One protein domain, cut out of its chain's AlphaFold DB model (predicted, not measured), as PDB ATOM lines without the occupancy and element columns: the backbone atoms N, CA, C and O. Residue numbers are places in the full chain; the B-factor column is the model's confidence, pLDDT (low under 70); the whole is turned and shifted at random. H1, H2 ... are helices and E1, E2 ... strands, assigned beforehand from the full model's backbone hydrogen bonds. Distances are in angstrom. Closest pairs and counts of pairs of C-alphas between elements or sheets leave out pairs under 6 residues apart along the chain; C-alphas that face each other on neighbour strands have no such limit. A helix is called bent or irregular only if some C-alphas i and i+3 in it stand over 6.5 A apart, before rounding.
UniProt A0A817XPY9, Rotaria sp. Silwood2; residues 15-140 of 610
ATOM      1  N   GLU A  15     -48.750  23.487  19.628       88.44
ATOM      2  CA  GLU A  15     -49.720  23.304  18.550       88.44
ATOM      3  C   GLU A  15     -49.783  24.544  17.655       88.44
ATOM      4  O   GLU A  15     -49.730  24.416  16.433       88.44
ATOM      5  N   LEU A  16     -49.819  25.740  18.257       86.38
ATOM      6  CA  LEU A  16     -49.821  27.005  17.524       86.38
ATOM      7  C   LEU A  16     -48.531  27.194  16.722       86.38
ATOM      8  O   LEU A  16     -48.583  27.623  15.574       86.38
ATOM      9  N   LEU A  17     -47.383  26.843  17.310       86.00
ATOM     10  CA  LEU A  17     -46.089  26.980  16.647       86.00
ATOM     11  C   LEU A  17     -45.939  26.011  15.465       86.00
ATOM     12  O   LEU A  17     -45.475  26.412  14.402       86.00
ATOM     13  N   TRP A  18     -46.299  24.737  15.643       90.12
ATOM     14  CA  TRP A  18     -45.920  23.696  14.685       90.12
ATOM     15  C   TRP A  18     -46.974  23.353  13.642       90.12
ATOM     16  O   TRP A  18     -46.575  22.918  12.570       90.12
ATOM     17  N   ASN A  19     -48.277  23.522  13.891       90.38
ATOM     18  CA  ASN A  19     -49.298  23.011  12.964       90.38
ATOM     19  C   ASN A  19     -49.142  23.566  11.538       90.38
ATOM     20  O   ASN A  19     -49.071  22.782  10.594       90.38
ATOM     21  N   SER A  20     -48.999  24.887  11.391       86.88
ATOM     22  CA  SER A  20     -48.821  25.512  10.071       86.88
ATOM     23  C   SER A  20     -47.481  25.141   9.424       86.88
ATOM     24  O   SER A  20     -47.423  24.870   8.226       86.88
ATOM     25  N   ILE A  21     -46.401  25.072  10.210       88.50
ATOM     26  CA  ILE A  21     -45.067  24.710   9.706       88.50
ATOM     27  C   ILE A  21     -45.060  23.262   9.202       88.50
ATOM     28  O   ILE A  21     -44.523  22.969   8.137       88.50
ATOM     29  N   VAL A  22     -45.666  22.352   9.967       91.50
ATOM     30  CA  VAL A  22     -45.754  20.928   9.642       91.50
ATOM     31  C   VAL A  22     -46.551  20.714   8.364       91.50
ATOM     32  O   VAL A  22     -46.110  19.942   7.521       91.50
ATOM     33  N   GLU A  23     -47.675  21.409   8.193       90.12
ATOM     34  CA  GLU A  23     -48.480  21.345   6.970       90.12
ATOM     35  C   GLU A  23     -47.691  21.822   5.743       90.12
ATOM     36  O   GLU A  23     -47.614  21.112   4.743       90.12
ATOM     37  N   GLN A  24     -47.009  22.967   5.844       89.06
ATOM     38  CA  GLN A  24     -46.176  23.484   4.753       89.06
ATOM     39  C   GLN A  24     -45.053  22.509   4.377       89.06
ATOM     40  O   GLN A  24     -44.854  22.219   3.200       89.06
ATOM     41  N   ILE A  25     -44.335  21.962   5.363       90.12
ATOM     42  CA  ILE A  25     -43.269  20.979   5.121       90.12
ATOM     43  C   ILE A  25     -43.837  19.684   4.535       90.12
ATOM     44  O   ILE A  25     -43.216  19.096   3.653       90.12
ATOM     45  N   HIS A  26     -45.004  19.238   4.999       89.88
ATOM     46  CA  HIS A  26     -45.664  18.046   4.476       89.88
ATOM     47  C   HIS A  26     -46.024  18.209   2.992       89.88
ATOM     48  O   HIS A  26     -45.738  17.319   2.194       89.88
ATOM     49  N   ASN A  27     -46.538  19.376   2.598       89.75
ATOM     50  CA  ASN A  27     -46.816  19.690   1.195       89.75
ATOM     51  C   ASN A  27     -45.518  19.754   0.375       89.75
ATOM     52  O   ASN A  27     -45.418  19.142  -0.684       89.75
ATOM     53  N   LEU A  28     -44.459  20.386   0.899       90.25
ATOM     54  CA  LEU A  28     -43.138  20.393   0.252       90.25
ATOM     55  C   LEU A  28     -42.523  18.988   0.109       90.25
ATOM     56  O   LEU A  28     -41.706  18.757  -0.787       90.25
ATOM     57  N   TYR A  29     -42.894  18.051   0.981       90.06
ATOM     58  CA  TYR A  29     -42.478  16.659   0.885       90.06
ATOM     59  C   TYR A  29     -43.268  15.887  -0.174       90.06
ATOM     60  O   TYR A  29     -42.652  15.175  -0.962       90.06
ATOM     61  N   ASN A  30     -44.594  16.025  -0.227       88.75
ATOM     62  CA  ASN A  30     -45.443  15.269  -1.159       88.75
ATOM     63  C   ASN A  30     -45.432  15.876  -2.573       88.75
ATOM     64  O   ASN A  30     -45.160  15.196  -3.571       88.75
ATOM     65  N   ASP A  31     -45.664  17.183  -2.658       91.12
ATOM     66  CA  ASP A  31     -45.849  17.901  -3.918       91.12
ATOM     67  C   ASP A  31     -44.506  18.293  -4.541       91.12
ATOM     68  O   ASP A  31     -44.363  18.285  -5.768       91.12
ATOM     69  N   GLY A  32     -43.495  18.531  -3.699       88.94
ATOM     70  CA  GLY A  32     -42.153  18.962  -4.087       88.94
ATOM     71  C   GLY A  32     -42.097  20.378  -4.670       88.94
ATOM     72  O   GLY A  32     -43.102  21.056  -4.854       88.94
ATOM     73  N   ILE A  33     -40.886  20.832  -4.984       90.94
ATOM     74  CA  ILE A  33     -40.614  22.099  -5.670       90.94
ATOM     75  C   ILE A  33     -40.040  21.788  -7.047       90.94
ATOM     76  O   ILE A  33     -39.047  21.070  -7.154       90.94
ATOM     77  N   ILE A  34     -40.630  22.349  -8.102       91.81
ATOM     78  CA  ILE A  34     -40.101  22.232  -9.465       91.81
ATOM     79  C   ILE A  34     -39.210  23.440  -9.750       91.81
ATOM     80  O   ILE A  34     -39.690  24.568  -9.830       91.81
ATOM     81  N   ILE A  35     -37.915  23.193  -9.936       91.69
ATOM     82  CA  ILE A  35     -36.940  24.201 -10.350       91.69
ATOM     83  C   ILE A  35     -36.669  24.021 -11.840       91.69
ATOM     84  O   ILE A  35     -36.365  22.921 -12.301       91.69
ATOM     85  N   LYS A  36     -36.789  25.115 -12.594       92.31
ATOM     86  CA  LYS A  36     -36.455  25.164 -14.016       92.31
ATOM     87  C   LYS A  36     -35.034  25.705 -14.174       92.31
ATOM     88  O   LYS A  36     -34.753  26.816 -13.733       92.31
ATOM     89  N   LEU A  37     -34.155  24.910 -14.772       89.69
ATOM     90  CA  LEU A  37     -32.773  25.280 -15.061       89.69
ATOM     91  C   LEU A  37     -32.678  26.170 -16.315       89.69
ATOM     92  O   LEU A  37     -33.648  26.326 -17.064       89.69
ATOM     93  N   HIS A  38     -31.498  26.756 -16.543       87.81
ATOM     94  CA  HIS A  38     -31.225  27.645 -17.682       87.81
ATOM     95  C   HIS A  38     -31.433  26.977 -19.050       87.81
ATOM     96  O   HIS A  38     -31.821  27.643 -20.004       87.81
ATOM     97  N   ASP A  39     -31.232  25.664 -19.134       91.69
ATOM     98  CA  ASP A  39     -31.458  24.829 -20.320       91.69
ATOM     99  C   ASP A  39     -32.931  24.391 -20.486       91.69
ATOM    100  O   ASP A  39     -33.249  23.573 -21.343       91.69
ATOM    101  N   ASN A  40     -33.848  24.943 -19.679       90.25
ATOM    102  CA  ASN A  40     -35.256  24.558 -19.546       90.25
ATOM    103  C   ASN A  40     -35.524  23.179 -18.917       90.25
ATOM    104  O   ASN A  40     -36.699  22.808 -18.796       90.25
ATOM    105  N   THR A  41     -34.505  22.459 -18.445       93.62
ATOM    106  CA  THR A  41     -34.694  21.205 -17.712       93.62
ATOM    107  C   THR A  41     -35.459  21.471 -16.414       93.62
ATOM    108  O   THR A  41     -35.155  22.405 -15.669       93.62
ATOM    109  N   LYS A  42     -36.485  20.661 -16.133       93.69
ATOM    110  CA  LYS A  42     -37.273  20.744 -14.896       93.69
ATOM    111  C   LYS A  42     -36.818  19.659 -13.928       93.69
ATOM    112  O   LYS A  42     -36.923  18.478 -14.246       93.69
ATOM    113  N   ILE A  43     -36.379  20.055 -12.739       94.38
ATOM    114  CA  ILE A  43     -36.015  19.134 -11.660       94.38
ATOM    115  C   ILE A  43     -37.000  19.318 -10.510       94.38
ATOM    116  O   ILE A  43     -37.202  20.436 -10.035       94.38
ATOM    117  N   LYS A  44     -37.615  18.220 -10.061       92.94
ATOM    118  CA  LYS A  44     -38.477  18.201  -8.875       92.94
ATOM    119  C   LYS A  44     -37.650  17.833  -7.641       92.94
ATOM    120  O   LYS A  44     -36.990  16.799  -7.625       92.94
ATOM    121  N   PHE A  45     -37.727  18.662  -6.607       92.75
ATOM    122  CA  PHE A  45     -37.107  18.442  -5.305       92.75
ATOM    123  C   PHE A  45     -38.177  18.179  -4.251       92.75
ATOM    124  O   PHE A  45     -39.018  19.036  -4.001       92.75
ATOM    125  N   ASN A  46     -38.122  17.028  -3.592       91.62
ATOM    126  CA  ASN A  46     -38.949  16.745  -2.422       91.62
ATOM    127  C   ASN A  46     -38.162  17.121  -1.163       91.62
ATOM    128  O   ASN A  46     -37.024  16.682  -0.978       91.62
ATOM    129  N   ILE A  47     -38.753  17.945  -0.299       88.56
ATOM    130  CA  ILE A  47     -38.083  18.438   0.909       88.56
ATOM    131  C   ILE A  47     -38.527  17.606   2.101       88.56
ATOM    132  O   ILE A  47     -39.715  17.449   2.344       88.56
ATOM    133  N   ARG A  48     -37.569  17.115   2.886       86.56
ATOM    134  CA  ARG A  48     -37.836  16.423   4.152       86.56
ATOM    135  C   ARG A  48     -37.026  17.033   5.284       86.56
ATOM    136  O   ARG A  48     -35.887  17.458   5.083       86.56
ATOM    137  N   MET A  49     -37.579  16.998   6.490       88.25
ATOM    138  CA  MET A  49     -36.821  17.326   7.693       88.25
ATOM    139  C   MET A  49     -35.859  16.187   8.004       88.25
ATOM    140  O   MET A  49     -36.277  15.043   8.151       88.25
ATOM    141  N   GLN A  50     -34.564  16.493   8.094       89.31
ATOM    142  CA  GLN A  50     -33.545  15.487   8.398       89.31
ATOM    143  C   GLN A  50     -33.426  15.235   9.907       89.31
ATOM    144  O   GLN A  50     -33.339  14.080  10.321       89.31
ATOM    145  N   LEU A  51     -33.408  16.297  10.719       92.25
ATOM    146  CA  LEU A  51     -33.283  16.227  12.176       92.25
ATOM    147  C   LEU A  51     -33.814  17.494  12.854       92.25
ATOM    148  O   LEU A  51     -33.927  18.543  12.217       92.25
ATOM    149  N   ILE A  52     -34.061  17.400  14.161       92.12
ATOM    150  CA  ILE A  52     -34.278  18.542  15.060       92.12
ATOM    151  C   ILE A  52     -33.227  18.556  16.161       92.12
ATOM    152  O   ILE A  52     -32.772  17.509  16.624       92.12
ATOM    153  N   THR A  53     -32.878  19.759  16.608       93.31
ATOM    154  CA  THR A  53     -31.956  19.966  17.721       93.31
ATOM    155  C   THR A  53     -32.434  21.125  18.573       93.31
ATOM    156  O   THR A  53     -32.602  22.240  18.080       93.31
ATOM    157  N   PHE A  54     -32.595  20.846  19.859       92.38
ATOM    158  CA  PHE A  54     -33.011  21.782  20.893       92.38
ATOM    159  C   PHE A  54     -32.123  21.600  22.127       92.38
ATOM    160  O   PHE A  54     -31.452  20.572  22.271       92.38
ATOM    161  N   ASP A  55     -32.142  22.576  23.033       93.62
ATOM    162  CA  ASP A  55     -31.745  22.312  24.413       93.62
ATOM    163  C   ASP A  55     -32.735  21.317  25.058       93.62
ATOM    164  O   ASP A  55     -33.825  21.066  24.538       93.62
ATOM    165  N   LEU A  56     -32.361  20.683  26.173       94.56
ATOM    166  CA  LEU A  56     -33.211  19.645  26.774       94.56
ATOM    167  C   LEU A  56     -34.605  20.151  27.204       94.56
ATOM    168  O   LEU A  56     -35.574  19.418  26.983       94.56
ATOM    169  N   PRO A  57     -34.762  21.366  27.771       94.44
ATOM    170  CA  PRO A  57     -36.078  21.942  28.040       94.44
ATOM    171  C   PRO A  57     -36.961  22.076  26.794       94.44
ATOM    172  O   PRO A  57     -38.091  21.573  26.799       94.44
ATOM    173  N   ALA A  58     -36.473  22.703  25.715       93.06
ATOM    174  CA  ALA A  58     -37.279  22.863  24.509       93.06
ATOM    175  C   ALA A  58     -37.467  21.528  23.778       93.06
ATOM    176  O   ALA A  58     -38.527  21.309  23.192       93.06
ATOM    177  N   LEU A  59     -36.514  20.595  23.863       94.88
ATOM    178  CA  LEU A  59     -36.696  19.235  23.358       94.88
ATOM    179  C   LEU A  59     -37.878  18.556  24.051       94.88
ATOM    180  O   LEU A  59     -38.753  18.015  23.376       94.88
ATOM    181  N   ALA A  60     -37.936  18.633  25.382       94.94
ATOM    182  CA  ALA A  60     -39.005  18.024  26.160       94.94
ATOM    183  C   ALA A  60     -40.381  18.622  25.839       94.94
ATOM    184  O   ALA A  60     -41.354  17.883  25.673       94.94
ATOM    185  N   LEU A  61     -40.453  19.949  25.694       93.62
ATOM    186  CA  LEU A  61     -41.674  20.656  25.312       93.62
ATOM    187  C   LEU A  61     -42.156  20.241  23.911       93.62
ATOM    188  O   LEU A  61     -43.302  19.811  23.743       93.62
ATOM    189  N   ASN A  62     -41.275  20.344  22.914       93.19
ATOM    190  CA  ASN A  62     -41.622  20.156  21.505       93.19
ATOM    191  C   ASN A  62     -41.847  18.683  21.137       93.19
ATOM    192  O   ASN A  62     -42.716  18.388  20.317       93.19
ATOM    193  N   CYS A  63     -41.131  17.753  21.776       93.44
ATOM    194  CA  CYS A  63     -41.326  16.310  21.583       93.44
ATOM    195  C   CYS A  63     -42.388  15.710  22.517       93.44
ATOM    196  O   CYS A  63     -42.641  14.514  22.444       93.44
ATOM    197  N   ASN A  64     -42.994  16.523  23.387       93.31
ATOM    198  CA  ASN A  64     -43.984  16.102  24.378       93.31
ATOM    199  C   ASN A  64     -43.506  14.940  25.270       93.31
ATOM    200  O   ASN A  64     -44.164  13.906  25.395       93.31
ATOM    201  N   ILE A  65     -42.346  15.110  25.902       94.31
ATOM    202  CA  ILE A  65     -41.743  14.118  26.803       94.31
ATOM    203  C   ILE A  65     -41.476  14.702  28.201       94.31
ATOM    204  O   ILE A  65     -41.667  15.895  28.475       94.31
ATOM    205  N   VAL A  66     -41.100  13.838  29.140       95.00
ATOM    206  CA  VAL A  66     -40.633  14.224  30.477       95.00
ATOM    207  C   VAL A  66     -39.363  15.074  30.362       95.00
ATOM    208  O   VAL A  66     -38.503  14.821  29.525       95.00
ATOM    209  N   GLN A  67     -39.290  16.140  31.163       94.62
ATOM    210  CA  GLN A  67     -38.128  17.032  31.199       94.62
ATOM    211  C   GLN A  67     -36.946  16.339  31.875       94.62
ATOM    212  O   GLN A  67     -37.155  15.459  32.700       94.62
ATOM    213  N   PHE A  68     -35.722  16.774  31.566       92.12
ATOM    214  CA  PHE A  68     -34.449  16.184  32.020       92.12
ATOM    215  C   PHE A  68     -34.289  16.013  33.547       92.12
ATOM    216  O   PHE A  68     -33.385  15.313  33.986       92.12
ATOM    217  N   ASN A  69     -35.138  16.651  34.355       93.06
ATOM    218  CA  ASN A  69     -35.182  16.547  35.815       93.06
ATOM    219  C   ASN A  69     -36.265  15.584  36.343       93.06
ATOM    220  O   ASN A  69     -36.449  15.500  37.553       93.06
ATOM    221  N   GLY A  70     -37.018  14.908  35.473       94.94
ATOM    222  CA  GLY A  70     -37.974  13.865  35.855       94.94
ATOM    223  C   GLY A  70     -37.337  12.476  35.879       94.94
ATOM    224  O   GLY A  70     -36.171  12.336  35.528       94.94
ATOM    225  N   TYR A  71     -38.105  11.455  36.267       95.50
ATOM    226  CA  TYR A  71     -37.636  10.068  36.391       95.50
ATOM    227  C   TYR A  71     -37.382   9.364  35.047       95.50
ATOM    228  O   TYR A  71     -36.369   8.698  34.898       95.50
ATOM    229  N   ASP A  72     -38.251   9.549  34.050       95.19
ATOM    230  CA  ASP A  72     -38.148   8.865  32.747       95.19
ATOM    231  C   ASP A  72     -37.753   9.842  31.623       95.19
ATOM    232  O   ASP A  72     -38.383   9.908  30.566       95.19
ATOM    233  N   ALA A  73     -36.754  10.693  31.863       95.75
ATOM    234  CA  ALA A  73     -36.510  11.862  31.017       95.75
ATOM    235  C   ALA A  73     -35.691  11.602  29.749       95.75
ATOM    236  O   ALA A  73     -35.708  12.421  28.826       95.75
ATOM    237  N   CYS A  74     -34.944  10.499  29.684       96.56
ATOM    238  CA  CYS A  74     -34.068  10.241  28.547       96.56
ATOM    239  C   CYS A  74     -34.892  10.041  27.261       96.56
ATOM    240  O   CYS A  74     -35.684   9.105  27.210       96.56
ATOM    241  N   PRO A  75     -34.708  10.820  26.179       95.88
ATOM    242  CA  PRO A  75     -35.498  10.652  24.953       95.88
ATOM    243  C   PRO A  75     -35.182   9.359  24.182       95.88
ATOM    244  O   PRO A  75     -35.960   8.937  23.334       95.88
ATOM    245  N   PHE A  76     -34.060   8.697  24.470       96.88
ATOM    246  CA  PHE A  76     -33.554   7.599  23.638       96.88
ATOM    247  C   PHE A  76     -33.663   6.210  24.276       96.88
ATOM    248  O   PHE A  76     -33.546   5.209  23.569       96.88
ATOM    249  N   CYS A  77     -33.862   6.112  25.590       96.00
ATOM    250  CA  CYS A  77     -34.021   4.830  26.278       96.00
ATOM    251  C   CYS A  77     -35.021   4.928  27.434       96.00
ATOM    252  O   CYS A  77     -35.490   6.013  27.779       96.00
ATOM    253  N   LYS A  78     -35.391   3.773  27.989       95.06
ATOM    254  CA  LYS A  78     -36.384   3.627  29.063       95.06
ATOM    255  C   LYS A  78     -35.704   3.549  30.438       95.06
ATOM    256  O   LYS A  78     -36.073   2.724  31.268       95.06
ATOM    257  N   ILE A  79     -34.607   4.285  30.638       94.75
ATOM    258  CA  ILE A  79     -33.943   4.331  31.946       94.75
ATOM    259  C   ILE A  79     -34.840   5.080  32.933       94.75
ATOM    260  O   ILE A  79     -35.407   6.117  32.583       94.75
ATOM    261  N   HIS A  80     -34.937   4.550  34.148       95.19
ATOM    262  CA  HIS A  80     -35.605   5.202  35.261       95.19
ATOM    263  C   HIS A  80     -34.553   5.831  36.172       95.19
ATOM    264  O   HIS A  80     -33.594   5.165  36.570       95.19
ATOM    265  N   GLY A  81     -34.709   7.116  36.465       95.12
ATOM    266  CA  GLY A  81     -33.867   7.832  37.409       95.12
ATOM    267  C   GLY A  81     -34.181   7.473  38.862       95.12
ATOM    268  O   GLY A  81     -35.172   6.817  39.166       95.12
ATOM    269  N   TYR A  82     -33.346   7.943  39.777       95.06
ATOM    270  CA  TYR A  82     -33.539   7.827  41.218       95.06
ATOM    271  C   TYR A  82     -33.401   9.205  41.868       95.06
ATOM    272  O   TYR A  82     -32.734  10.089  41.328       95.06
ATOM    273  N   SER A  83     -34.056   9.421  43.008       96.38
ATOM    274  CA  SER A  83     -34.027  10.710  43.696       96.38
ATOM    275  C   SER A  83     -32.974  10.747  44.802       96.38
ATOM    276  O   SER A  83     -32.821   9.809  45.581       96.38
ATOM    277  N   ILE A  84     -32.266  11.873  44.901       93.44
ATOM    278  CA  ILE A  84     -31.518  12.252  46.104       93.44
ATOM    279  C   ILE A  84     -32.049  13.618  46.534       93.44
ATOM    280  O   ILE A  84     -31.773  14.641  45.902       93.44
ATOM    281  N   GLY A  85     -32.844  13.640  47.606       92.12
ATOM    282  CA  GLY A  85     -33.618  14.823  47.977       92.12
ATOM    283  C   GLY A  85     -34.660  15.149  46.903       92.12
ATOM    284  O   GLY A  85     -35.476  14.303  46.554       92.12
ATOM    285  N   THR A  86     -34.634  16.371  46.369       90.81
ATOM    286  CA  THR A  86     -35.583  16.846  45.342       90.81
ATOM    287  C   THR A  86     -35.074  16.707  43.905       90.81
ATOM    288  O   THR A  86     -35.788  17.063  42.968       90.81
ATOM    289  N   GLN A  87     -33.845  16.222  43.710       94.50
ATOM    290  CA  GLN A  87     -33.209  16.108  42.396       94.50
ATOM    291  C   GLN A  87     -33.179  14.655  41.919       94.50
ATOM    292  O   GLN A  87     -33.064  13.738  42.732       94.50
ATOM    293  N   ILE A  88     -33.272  14.467  40.599       96.75
ATOM    294  CA  ILE A  88     -33.266  13.156  39.942       96.75
ATOM    295  C   ILE A  88     -31.929  12.905  39.240       96.75
ATOM    296  O   ILE A  88     -31.423  13.769  38.520       96.75
ATOM    297  N   PHE A  89     -31.408  11.695  39.419       96.81
ATOM    298  CA  PHE A  89     -30.129  11.212  38.909       96.81
ATOM    299  C   PHE A  89     -30.309   9.884  38.171       96.81
ATOM    300  O   PHE A  89     -31.325   9.210  38.306       96.81
ATOM    301  N   TYR A  90     -29.332   9.523  37.350       96.44
ATOM    302  CA  TYR A  90     -29.383   8.405  36.419       96.44
ATOM    303  C   TYR A  90     -28.106   7.594  36.581       96.44
ATOM    304  O   TYR A  90     -27.083   7.936  35.989       96.44
ATOM    305  N   ALA A  91     -28.168   6.542  37.394       93.44
ATOM    306  CA  ALA A  91     -26.994   5.751  37.732       93.44
ATOM    307  C   ALA A  91     -26.456   4.983  36.527       93.44
ATOM    308  O   ALA A  91     -27.218   4.551  35.651       93.44
ATOM    309  N   TYR A  92     -25.142   4.774  36.506       94.06
ATOM    310  CA  TYR A  92     -24.559   3.798  35.597       94.06
ATOM    311  C   TYR A  92     -25.143   2.396  35.853       94.06
ATOM    312  O   TYR A  92     -25.311   1.966  36.993       94.06
ATOM    313  N   SER A  93     -25.405   1.654  34.776       89.62
ATOM    314  CA  SER A  93     -25.825   0.254  34.833       89.62
ATOM    315  C   SER A  93     -25.028  -0.561  33.823       89.62
ATOM    316  O   SER A  93     -25.007  -0.222  32.641       89.62
ATOM    317  N   GLN A  94     -24.453  -1.681  34.275       85.88
ATOM    318  CA  GLN A  94     -23.760  -2.637  33.398       85.88
ATOM    319  C   GLN A  94     -24.689  -3.226  32.332       85.88
ATOM    320  O   GLN A  94     -24.238  -3.628  31.264       85.88
ATOM    321  N   THR A  95     -25.991  -3.299  32.626       88.38
ATOM    322  CA  THR A  95     -27.010  -3.686  31.648       88.38
ATOM    323  C   THR A  95     -27.680  -2.416  31.128       88.38
ATOM    324  O   THR A  95     -28.427  -1.781  31.883       88.38
ATOM    325  N   PRO A  96     -27.430  -2.011  29.869       87.94
ATOM    326  CA  PRO A  96     -28.048  -0.819  29.307       87.94
ATOM    327  C   PRO A  96     -29.572  -0.934  29.305       87.94
ATOM    328  O   PRO A  96     -30.127  -1.989  28.990       87.94
ATOM    329  N   SER A  97     -30.260   0.170  29.600       91.12
ATOM    330  CA  SER A  97     -31.717   0.203  29.466       91.12
ATOM    331  C   SER A  97     -32.138   0.030  28.004       91.12
ATOM    332  O   SER A  97     -31.466   0.490  27.073       91.12
ATOM    333  N   SER A  98     -33.292  -0.610  27.808       94.06
ATOM    334  CA  SER A  98     -33.898  -0.789  26.492       94.06
ATOM    335  C   SER A  98     -34.051   0.545  25.749       94.06
ATOM    336  O   SER A  98     -34.497   1.558  26.302       94.06
ATOM    337  N   ARG A  99     -33.657   0.551  24.473       95.31
ATOM    338  CA  ARG A  99     -33.774   1.722  23.597       95.31
ATOM    339  C   ARG A  99     -35.236   1.969  23.238       95.31
ATOM    340  O   ARG A  99     -36.005   1.028  23.065       95.31
ATOM    341  N   LYS A 100     -35.597   3.241  23.104       95.12
ATOM    342  CA  LYS A 100     -36.860   3.651  22.490       95.12
ATOM    343  C   LYS A 100     -36.722   3.579  20.975       95.12
ATOM    344  O   LYS A 100     -35.683   3.938  20.422       95.12
ATOM    345  N   THR A 101     -37.778   3.130  20.326       94.75
ATOM    346  CA  THR A 101     -37.917   3.017  18.875       94.75
ATOM    347  C   THR A 101     -38.880   4.073  18.346       94.75
ATOM    348  O   THR A 101     -39.664   4.645  19.107       94.75
ATOM    349  N   ASP A 102     -38.871   4.280  17.027       95.19
ATOM    350  CA  ASP A 102     -39.869   5.130  16.366       95.19
ATOM    351  C   ASP A 102     -41.301   4.639  16.611       95.19
ATOM    352  O   ASP A 102     -42.220   5.431  16.828       95.19
ATOM    353  N   HIS A 103     -41.472   3.320  16.710       92.94
ATOM    354  CA  HIS A 103     -42.742   2.704  17.061       92.94
ATOM    355  C   HIS A 103     -43.177   3.002  18.506       92.94
ATOM    356  O   HIS A 103     -44.356   3.265  18.734       92.94
ATOM    357  N   ASP A 104     -42.254   3.020  19.480       92.12
ATOM    358  CA  ASP A 104     -42.591   3.384  20.867       92.12
ATOM    359  C   ASP A 104     -43.203   4.792  20.932       92.12
ATOM    360  O   ASP A 104     -44.195   5.000  21.631       92.12
ATOM    361  N   TYR A 105     -42.653   5.758  20.187       93.00
ATOM    362  CA  TYR A 105     -43.184   7.123  20.147       93.00
ATOM    363  C   TYR A 105     -44.554   7.215  19.485       93.00
ATOM    364  O   TYR A 105     -45.363   8.033  19.916       93.00
ATOM    365  N   ILE A 106     -44.851   6.378  18.493       90.25
ATOM    366  CA  ILE A 106     -46.185   6.316  17.884       90.25
ATOM    367  C   ILE A 106     -47.175   5.697  18.878       90.25
ATOM    368  O   ILE A 106     -48.175   6.320  19.233       90.25
ATOM    369  N   GLN A 107     -46.868   4.504  19.386       89.06
ATOM    370  CA  GLN A 107     -47.771   3.722  20.227       89.06
ATOM    371  C   GLN A 107     -48.069   4.404  21.571       89.06
ATOM    372  O   GLN A 107     -49.222   4.463  21.999       89.06
ATOM    373  N   LEU A 108     -47.049   4.950  22.240       87.69
ATOM    374  CA  LEU A 108     -47.180   5.549  23.578       87.69
ATOM    375  C   LEU A 108     -47.691   6.997  23.543       87.69
ATOM    376  O   LEU A 108     -47.965   7.593  24.589       87.69
ATOM    377  N   SER A 109     -47.866   7.557  22.347       87.38
ATOM    378  CA  SER A 109     -48.508   8.856  22.138       87.38
ATOM    379  C   SER A 109     -50.023   8.766  21.939       87.38
ATOM    380  O   SER A 109     -50.688   9.803  21.935       87.38
ATOM    381  N   MET A 110     -50.578   7.557  21.783       83.88
ATOM    382  CA  MET A 110     -52.002   7.344  21.513       83.88
ATOM    383  C   MET A 110     -52.888   7.643  22.743       83.88
ATOM    384  O   MET A 110     -52.463   7.403  23.875       83.88
ATOM    385  N   PRO A 111     -54.145   8.101  22.556       76.06
ATOM    386  CA  PRO A 111     -55.050   8.449  23.661       76.06
ATOM    387  C   PRO A 111     -55.343   7.296  24.638       76.06
ATOM    388  O   PRO A 111     -55.430   7.521  25.841       76.06
ATOM    389  N   ASN A 112     -55.423   6.054  24.142       73.31
ATOM    390  CA  ASN A 112     -55.755   4.852  24.929       73.31
ATOM    391  C   ASN A 112     -54.525   4.135  25.513       73.31
ATOM    392  O   ASN A 112     -54.548   2.931  25.765       73.31
ATOM    393  N   ARG A 113     -53.415   4.850  25.682       70.25
ATOM    394  CA  ARG A 113     -52.164   4.277  26.190       70.25
ATOM    395  C   ARG A 113     -52.261   3.832  27.659       70.25
ATOM    396  O   ARG A 113     -53.042   4.399  28.430       70.25
ATOM    397  N   PRO A 114     -51.393   2.903  28.099       65.88
ATOM    398  CA  PRO A 114     -51.263   2.569  29.513       65.88
ATOM    399  C   PRO A 114     -50.876   3.815  30.326       65.88
ATOM    400  O   PRO A 114     -49.866   4.455  30.032       65.88
ATOM    401  N   ARG A 115     -51.643   4.148  31.378       58.09
ATOM    402  CA  ARG A 115     -51.366   5.303  32.266       58.09
ATOM    403  C   ARG A 115     -50.002   5.228  32.973       58.09
ATOM    404  O   ARG A 115     -49.519   6.248  33.446       58.09
ATOM    405  N   PHE A 116     -49.386   4.046  33.009       55.47
ATOM    406  CA  PHE A 116     -48.133   3.754  33.710       55.47
ATOM    407  C   PHE A 116     -46.950   3.467  32.771       55.47
ATOM    408  O   PHE A 116     -46.054   2.712  33.139       55.47
ATOM    409  N   SER A 117     -46.919   4.003  31.543       60.75
ATOM    410  CA  SER A 117     -45.745   3.770  30.692       60.75
ATOM    411  C   SER A 117     -44.516   4.486  31.272       60.75
ATOM    412  O   SER A 117     -44.407   5.708  31.162       60.75
ATOM    413  N   SER A 118     -43.568   3.721  31.818       67.31
ATOM    414  CA  SER A 118     -42.240   4.141  32.312       67.31
ATOM    415  C   SER A 118     -41.287   4.599  31.192       67.31
ATOM    416  O   SER A 118     -40.075   4.408  31.225       67.31
ATOM    417  N   SER A 119     -41.844   5.164  30.121       81.94
ATOM    418  CA  SER A 119     -41.118   5.637  28.949       81.94
ATOM    419  C   SER A 119     -41.010   7.158  28.910       81.94
ATOM    420  O   SER A 119     -40.357   7.681  28.018       81.94
ATOM    421  N   GLY A 120     -41.675   7.898  29.801       91.38
ATOM    422  CA  GLY A 120     -41.632   9.363  29.812       91.38
ATOM    423  C   GLY A 120     -42.171  10.058  28.556       91.38
ATOM    424  O   GLY A 120     -41.910  11.244  28.356       91.38
ATOM    425  N   ILE A 121     -42.928   9.358  27.704       93.25
ATOM    426  CA  ILE A 121     -43.610   9.941  26.542       93.25
ATOM    427  C   ILE A 121     -44.975  10.467  26.996       93.25
ATOM    428  O   ILE A 121     -45.860   9.703  27.383       93.25
ATOM    429  N   LYS A 122     -45.170  11.790  26.977       90.69
ATOM    430  CA  LYS A 122     -46.381  12.440  27.510       90.69
ATOM    431  C   LYS A 122     -47.508  12.565  26.498       90.69
ATOM    432  O   LYS A 122     -48.628  12.839  26.914       90.69
ATOM    433  N   GLY A 123     -47.266  12.316  25.219       89.25
ATOM    434  CA  GLY A 123     -48.320  12.248  24.213       89.25
ATOM    435  C   GLY A 123     -47.801  12.602  22.832       89.25
ATOM    436  O   GLY A 123     -46.600  12.775  22.636       89.25
ATOM    437  N   SER A 124     -48.726  12.772  21.895       88.38
ATOM    438  CA  SER A 124     -48.399  13.178  20.532       88.38
ATOM    439  C   SER A 124     -47.896  14.623  20.457       88.38
ATOM    440  O   SER A 124     -48.063  15.433  21.373       88.38
ATOM    441  N   THR A 125     -47.254  14.941  19.338       91.75
ATOM    442  CA  THR A 125     -46.809  16.285  18.963       91.75
ATOM    443  C   THR A 125     -46.996  16.442  17.454       91.75
ATOM    444  O   THR A 125     -46.835  15.455  16.736       91.75
ATOM    445  N   PRO A 126     -47.306  17.643  16.928       92.25
ATOM    446  CA  PRO A 126     -47.425  17.844  15.483       92.25
ATOM    447  C   PRO A 126     -46.190  17.382  14.693       92.25
ATOM    448  O   PRO A 126     -46.325  16.936  13.556       92.25
ATOM    449  N   LEU A 127     -44.998  17.421  15.305       92.19
ATOM    450  CA  LEU A 127     -43.742  17.023  14.668       92.19
ATOM    451  C   LEU A 127     -43.715  15.555  14.214       92.19
ATOM    452  O   LEU A 127     -43.099  15.265  13.192       92.19
ATOM    453  N   THR A 128     -44.412  14.637  14.897       89.81
ATOM    454  CA  THR A 128     -44.417  13.213  14.503       89.81
ATOM    455  C   THR A 128     -45.124  12.958  13.168       89.81
ATOM    456  O   THR A 128     -45.038  11.857  12.640       89.81
ATOM    457  N   LYS A 129     -45.817  13.956  12.594       88.38
ATOM    458  CA  LYS A 129     -46.406  13.868  11.245       88.38
ATOM    459  C   LYS A 129     -45.367  13.954  10.124       88.38
ATOM    460  O   LYS A 129     -45.633  13.506   9.016       88.38
ATOM    461  N   ILE A 130     -44.216  14.569  10.394       90.56
ATOM    462  CA  ILE A 130     -43.162  14.828   9.397       90.56
ATOM    463  C   ILE A 130     -41.793  14.292   9.830       90.56
ATOM    464  O   ILE A 130     -40.810  14.466   9.110       90.56
ATOM    465  N   MET A 131     -41.711  13.674  11.013       92.75
ATOM    466  CA  MET A 131     -40.471  13.181  11.605       92.75
ATOM    467  C   MET A 131     -40.675  11.915  12.439       92.75
ATOM    468  O   MET A 131     -41.717  11.721  13.060       92.75
ATOM    469  N   LEU A 132     -39.619  11.106  12.517       94.06
ATOM    470  CA  LEU A 132     -39.530   9.891  13.322       94.06
ATOM    471  C   LEU A 132     -38.712  10.128  14.599       94.06
ATOM    472  O   LEU A 132     -37.599  10.663  14.545       94.06
ATOM    473  N   PHE A 133     -39.252   9.728  15.752       94.81
ATOM    474  CA  PHE A 133     -38.618   9.906  17.060       94.81
ATOM    475  C   PHE A 133     -38.360   8.575  17.767       94.81
ATOM    476  O   PHE A 133     -39.306   7.830  17.943       94.81
ATOM    477  N   PRO A 134     -37.158   8.324  18.308       95.06
ATOM    478  CA  PRO A 134     -36.102   9.305  18.505       95.06
ATOM    479  C   PRO A 134     -35.088   9.361  17.350       95.06
ATOM    480  O   PRO A 134     -34.098  10.081  17.465       95.06
ATOM    481  N   SER A 135     -35.302   8.632  16.245       95.69
ATOM    482  CA  SER A 135     -34.309   8.482  15.168       95.69
ATOM    483  C   SER A 135     -33.879   9.788  14.498       95.69
ATOM    484  O   SER A 135     -32.779   9.836  13.952       95.69
ATOM    485  N   GLN A 136     -34.711  10.833  14.529       95.81
ATOM    486  CA  GLN A 136     -34.413  12.162  13.978       95.81
ATOM    487  C   GLN A 136     -34.259  13.252  15.052       95.81
ATOM    488  O   GLN A 136     -34.267  14.446  14.742       95.81
ATOM    489  N   ILE A 137     -34.110  12.857  16.319       95.69
ATOM    490  CA  ILE A 137     -33.747  13.759  17.411       95.69
ATOM    491  C   ILE A 137     -32.224  13.765  17.549       95.69
ATOM    492  O   ILE A 137     -31.618  12.732  17.830       95.69
ATOM    493  N   ALA A 138     -31.614  14.943  17.427       95.81
ATOM    494  CA  ALA A 138     -30.214  15.154  17.766       95.81
ATOM    495  C   ALA A 138     -30.112  16.087  18.979       95.81
ATOM    496  O   ALA A 138     -30.596  17.219  18.942       95.81
ATOM    497  N   VAL A 139     -29.476  15.623  20.056       95.38
ATOM    498  CA  VAL A 139     -29.184  16.460  21.223       95.38
ATOM    499  C   VAL A 139     -28.097  17.470  20.899       95.38
ATOM    500  O   VAL A 139     -27.146  17.184  20.168       95.38
ATOM    501  N   ASP A 140     -28.252  18.668  21.450       96.00
ATOM    502  CA  ASP A 140     -27.351  19.773  21.174       96.00
ATOM    503  C   ASP A 140     -26.006  19.628  21.893       96.00
ATOM    504  O   ASP A 140     -25.931  19.721  23.118       96.00
TER     505      ASP A 140
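What this domain is: This is residues 15 to 140 of the 610 residues of a protein of Rotaria sp. Silwood2 (UniProt A0A817XPY9). With little regular structure, this is a rod: a loop-rich body holding short helices H2, H3 and H4, with hairpin E1-E2 beyond H1 at one end and hairpin E3-E4 at the other. The printed part has 126 residues, 47 of them in four named helices and four strands, H1 E1 E2 H2 E3 E4 H3 H4, class mixed. It is loose, with radius of gyration of the C-alphas 18.5 A and spans 68 by 31 by 23 A.

How they stand to each other: E1, residues 33 to 36, and E2, residues 42 to 45, form an antiparallel hairpin, N 33 and O 45 2.8 A apart. E3, residues 82 to 84, and E4, residues 87 to 89, form another, N 82 and O 89 2.8 A apart. H1, residues 15 to 30, touches H4, residues 126 to 129; their closest C-alphas, Asn 19 and Pro 126, are 6.0 A apart. H2, residues 56 to 62, and H3, residues 102 to 107, are apart. Every O i to N i+4 pair is within hydrogen-bond range in H2 and H3, 10 of 12 in H1; H4 is too short for one.

Where its parts are: H1 runs 21.7 A from C-alpha 15 at (-49.720, 23.304, 18.550), irregular, with C-alphas 17 and 20 7.3 A apart. H4 ends at C-alpha 129, (-46.406, 13.868, 11.245).

The domain as a whole: The farthest C-alphas, Asp 39 and Gly 85, are 69.1 A apart. The printed part has no cut. Links H2 to E3, E4 to H3 and H3 to H4 are long. Residues 114 to 118 have pLDDT under 70.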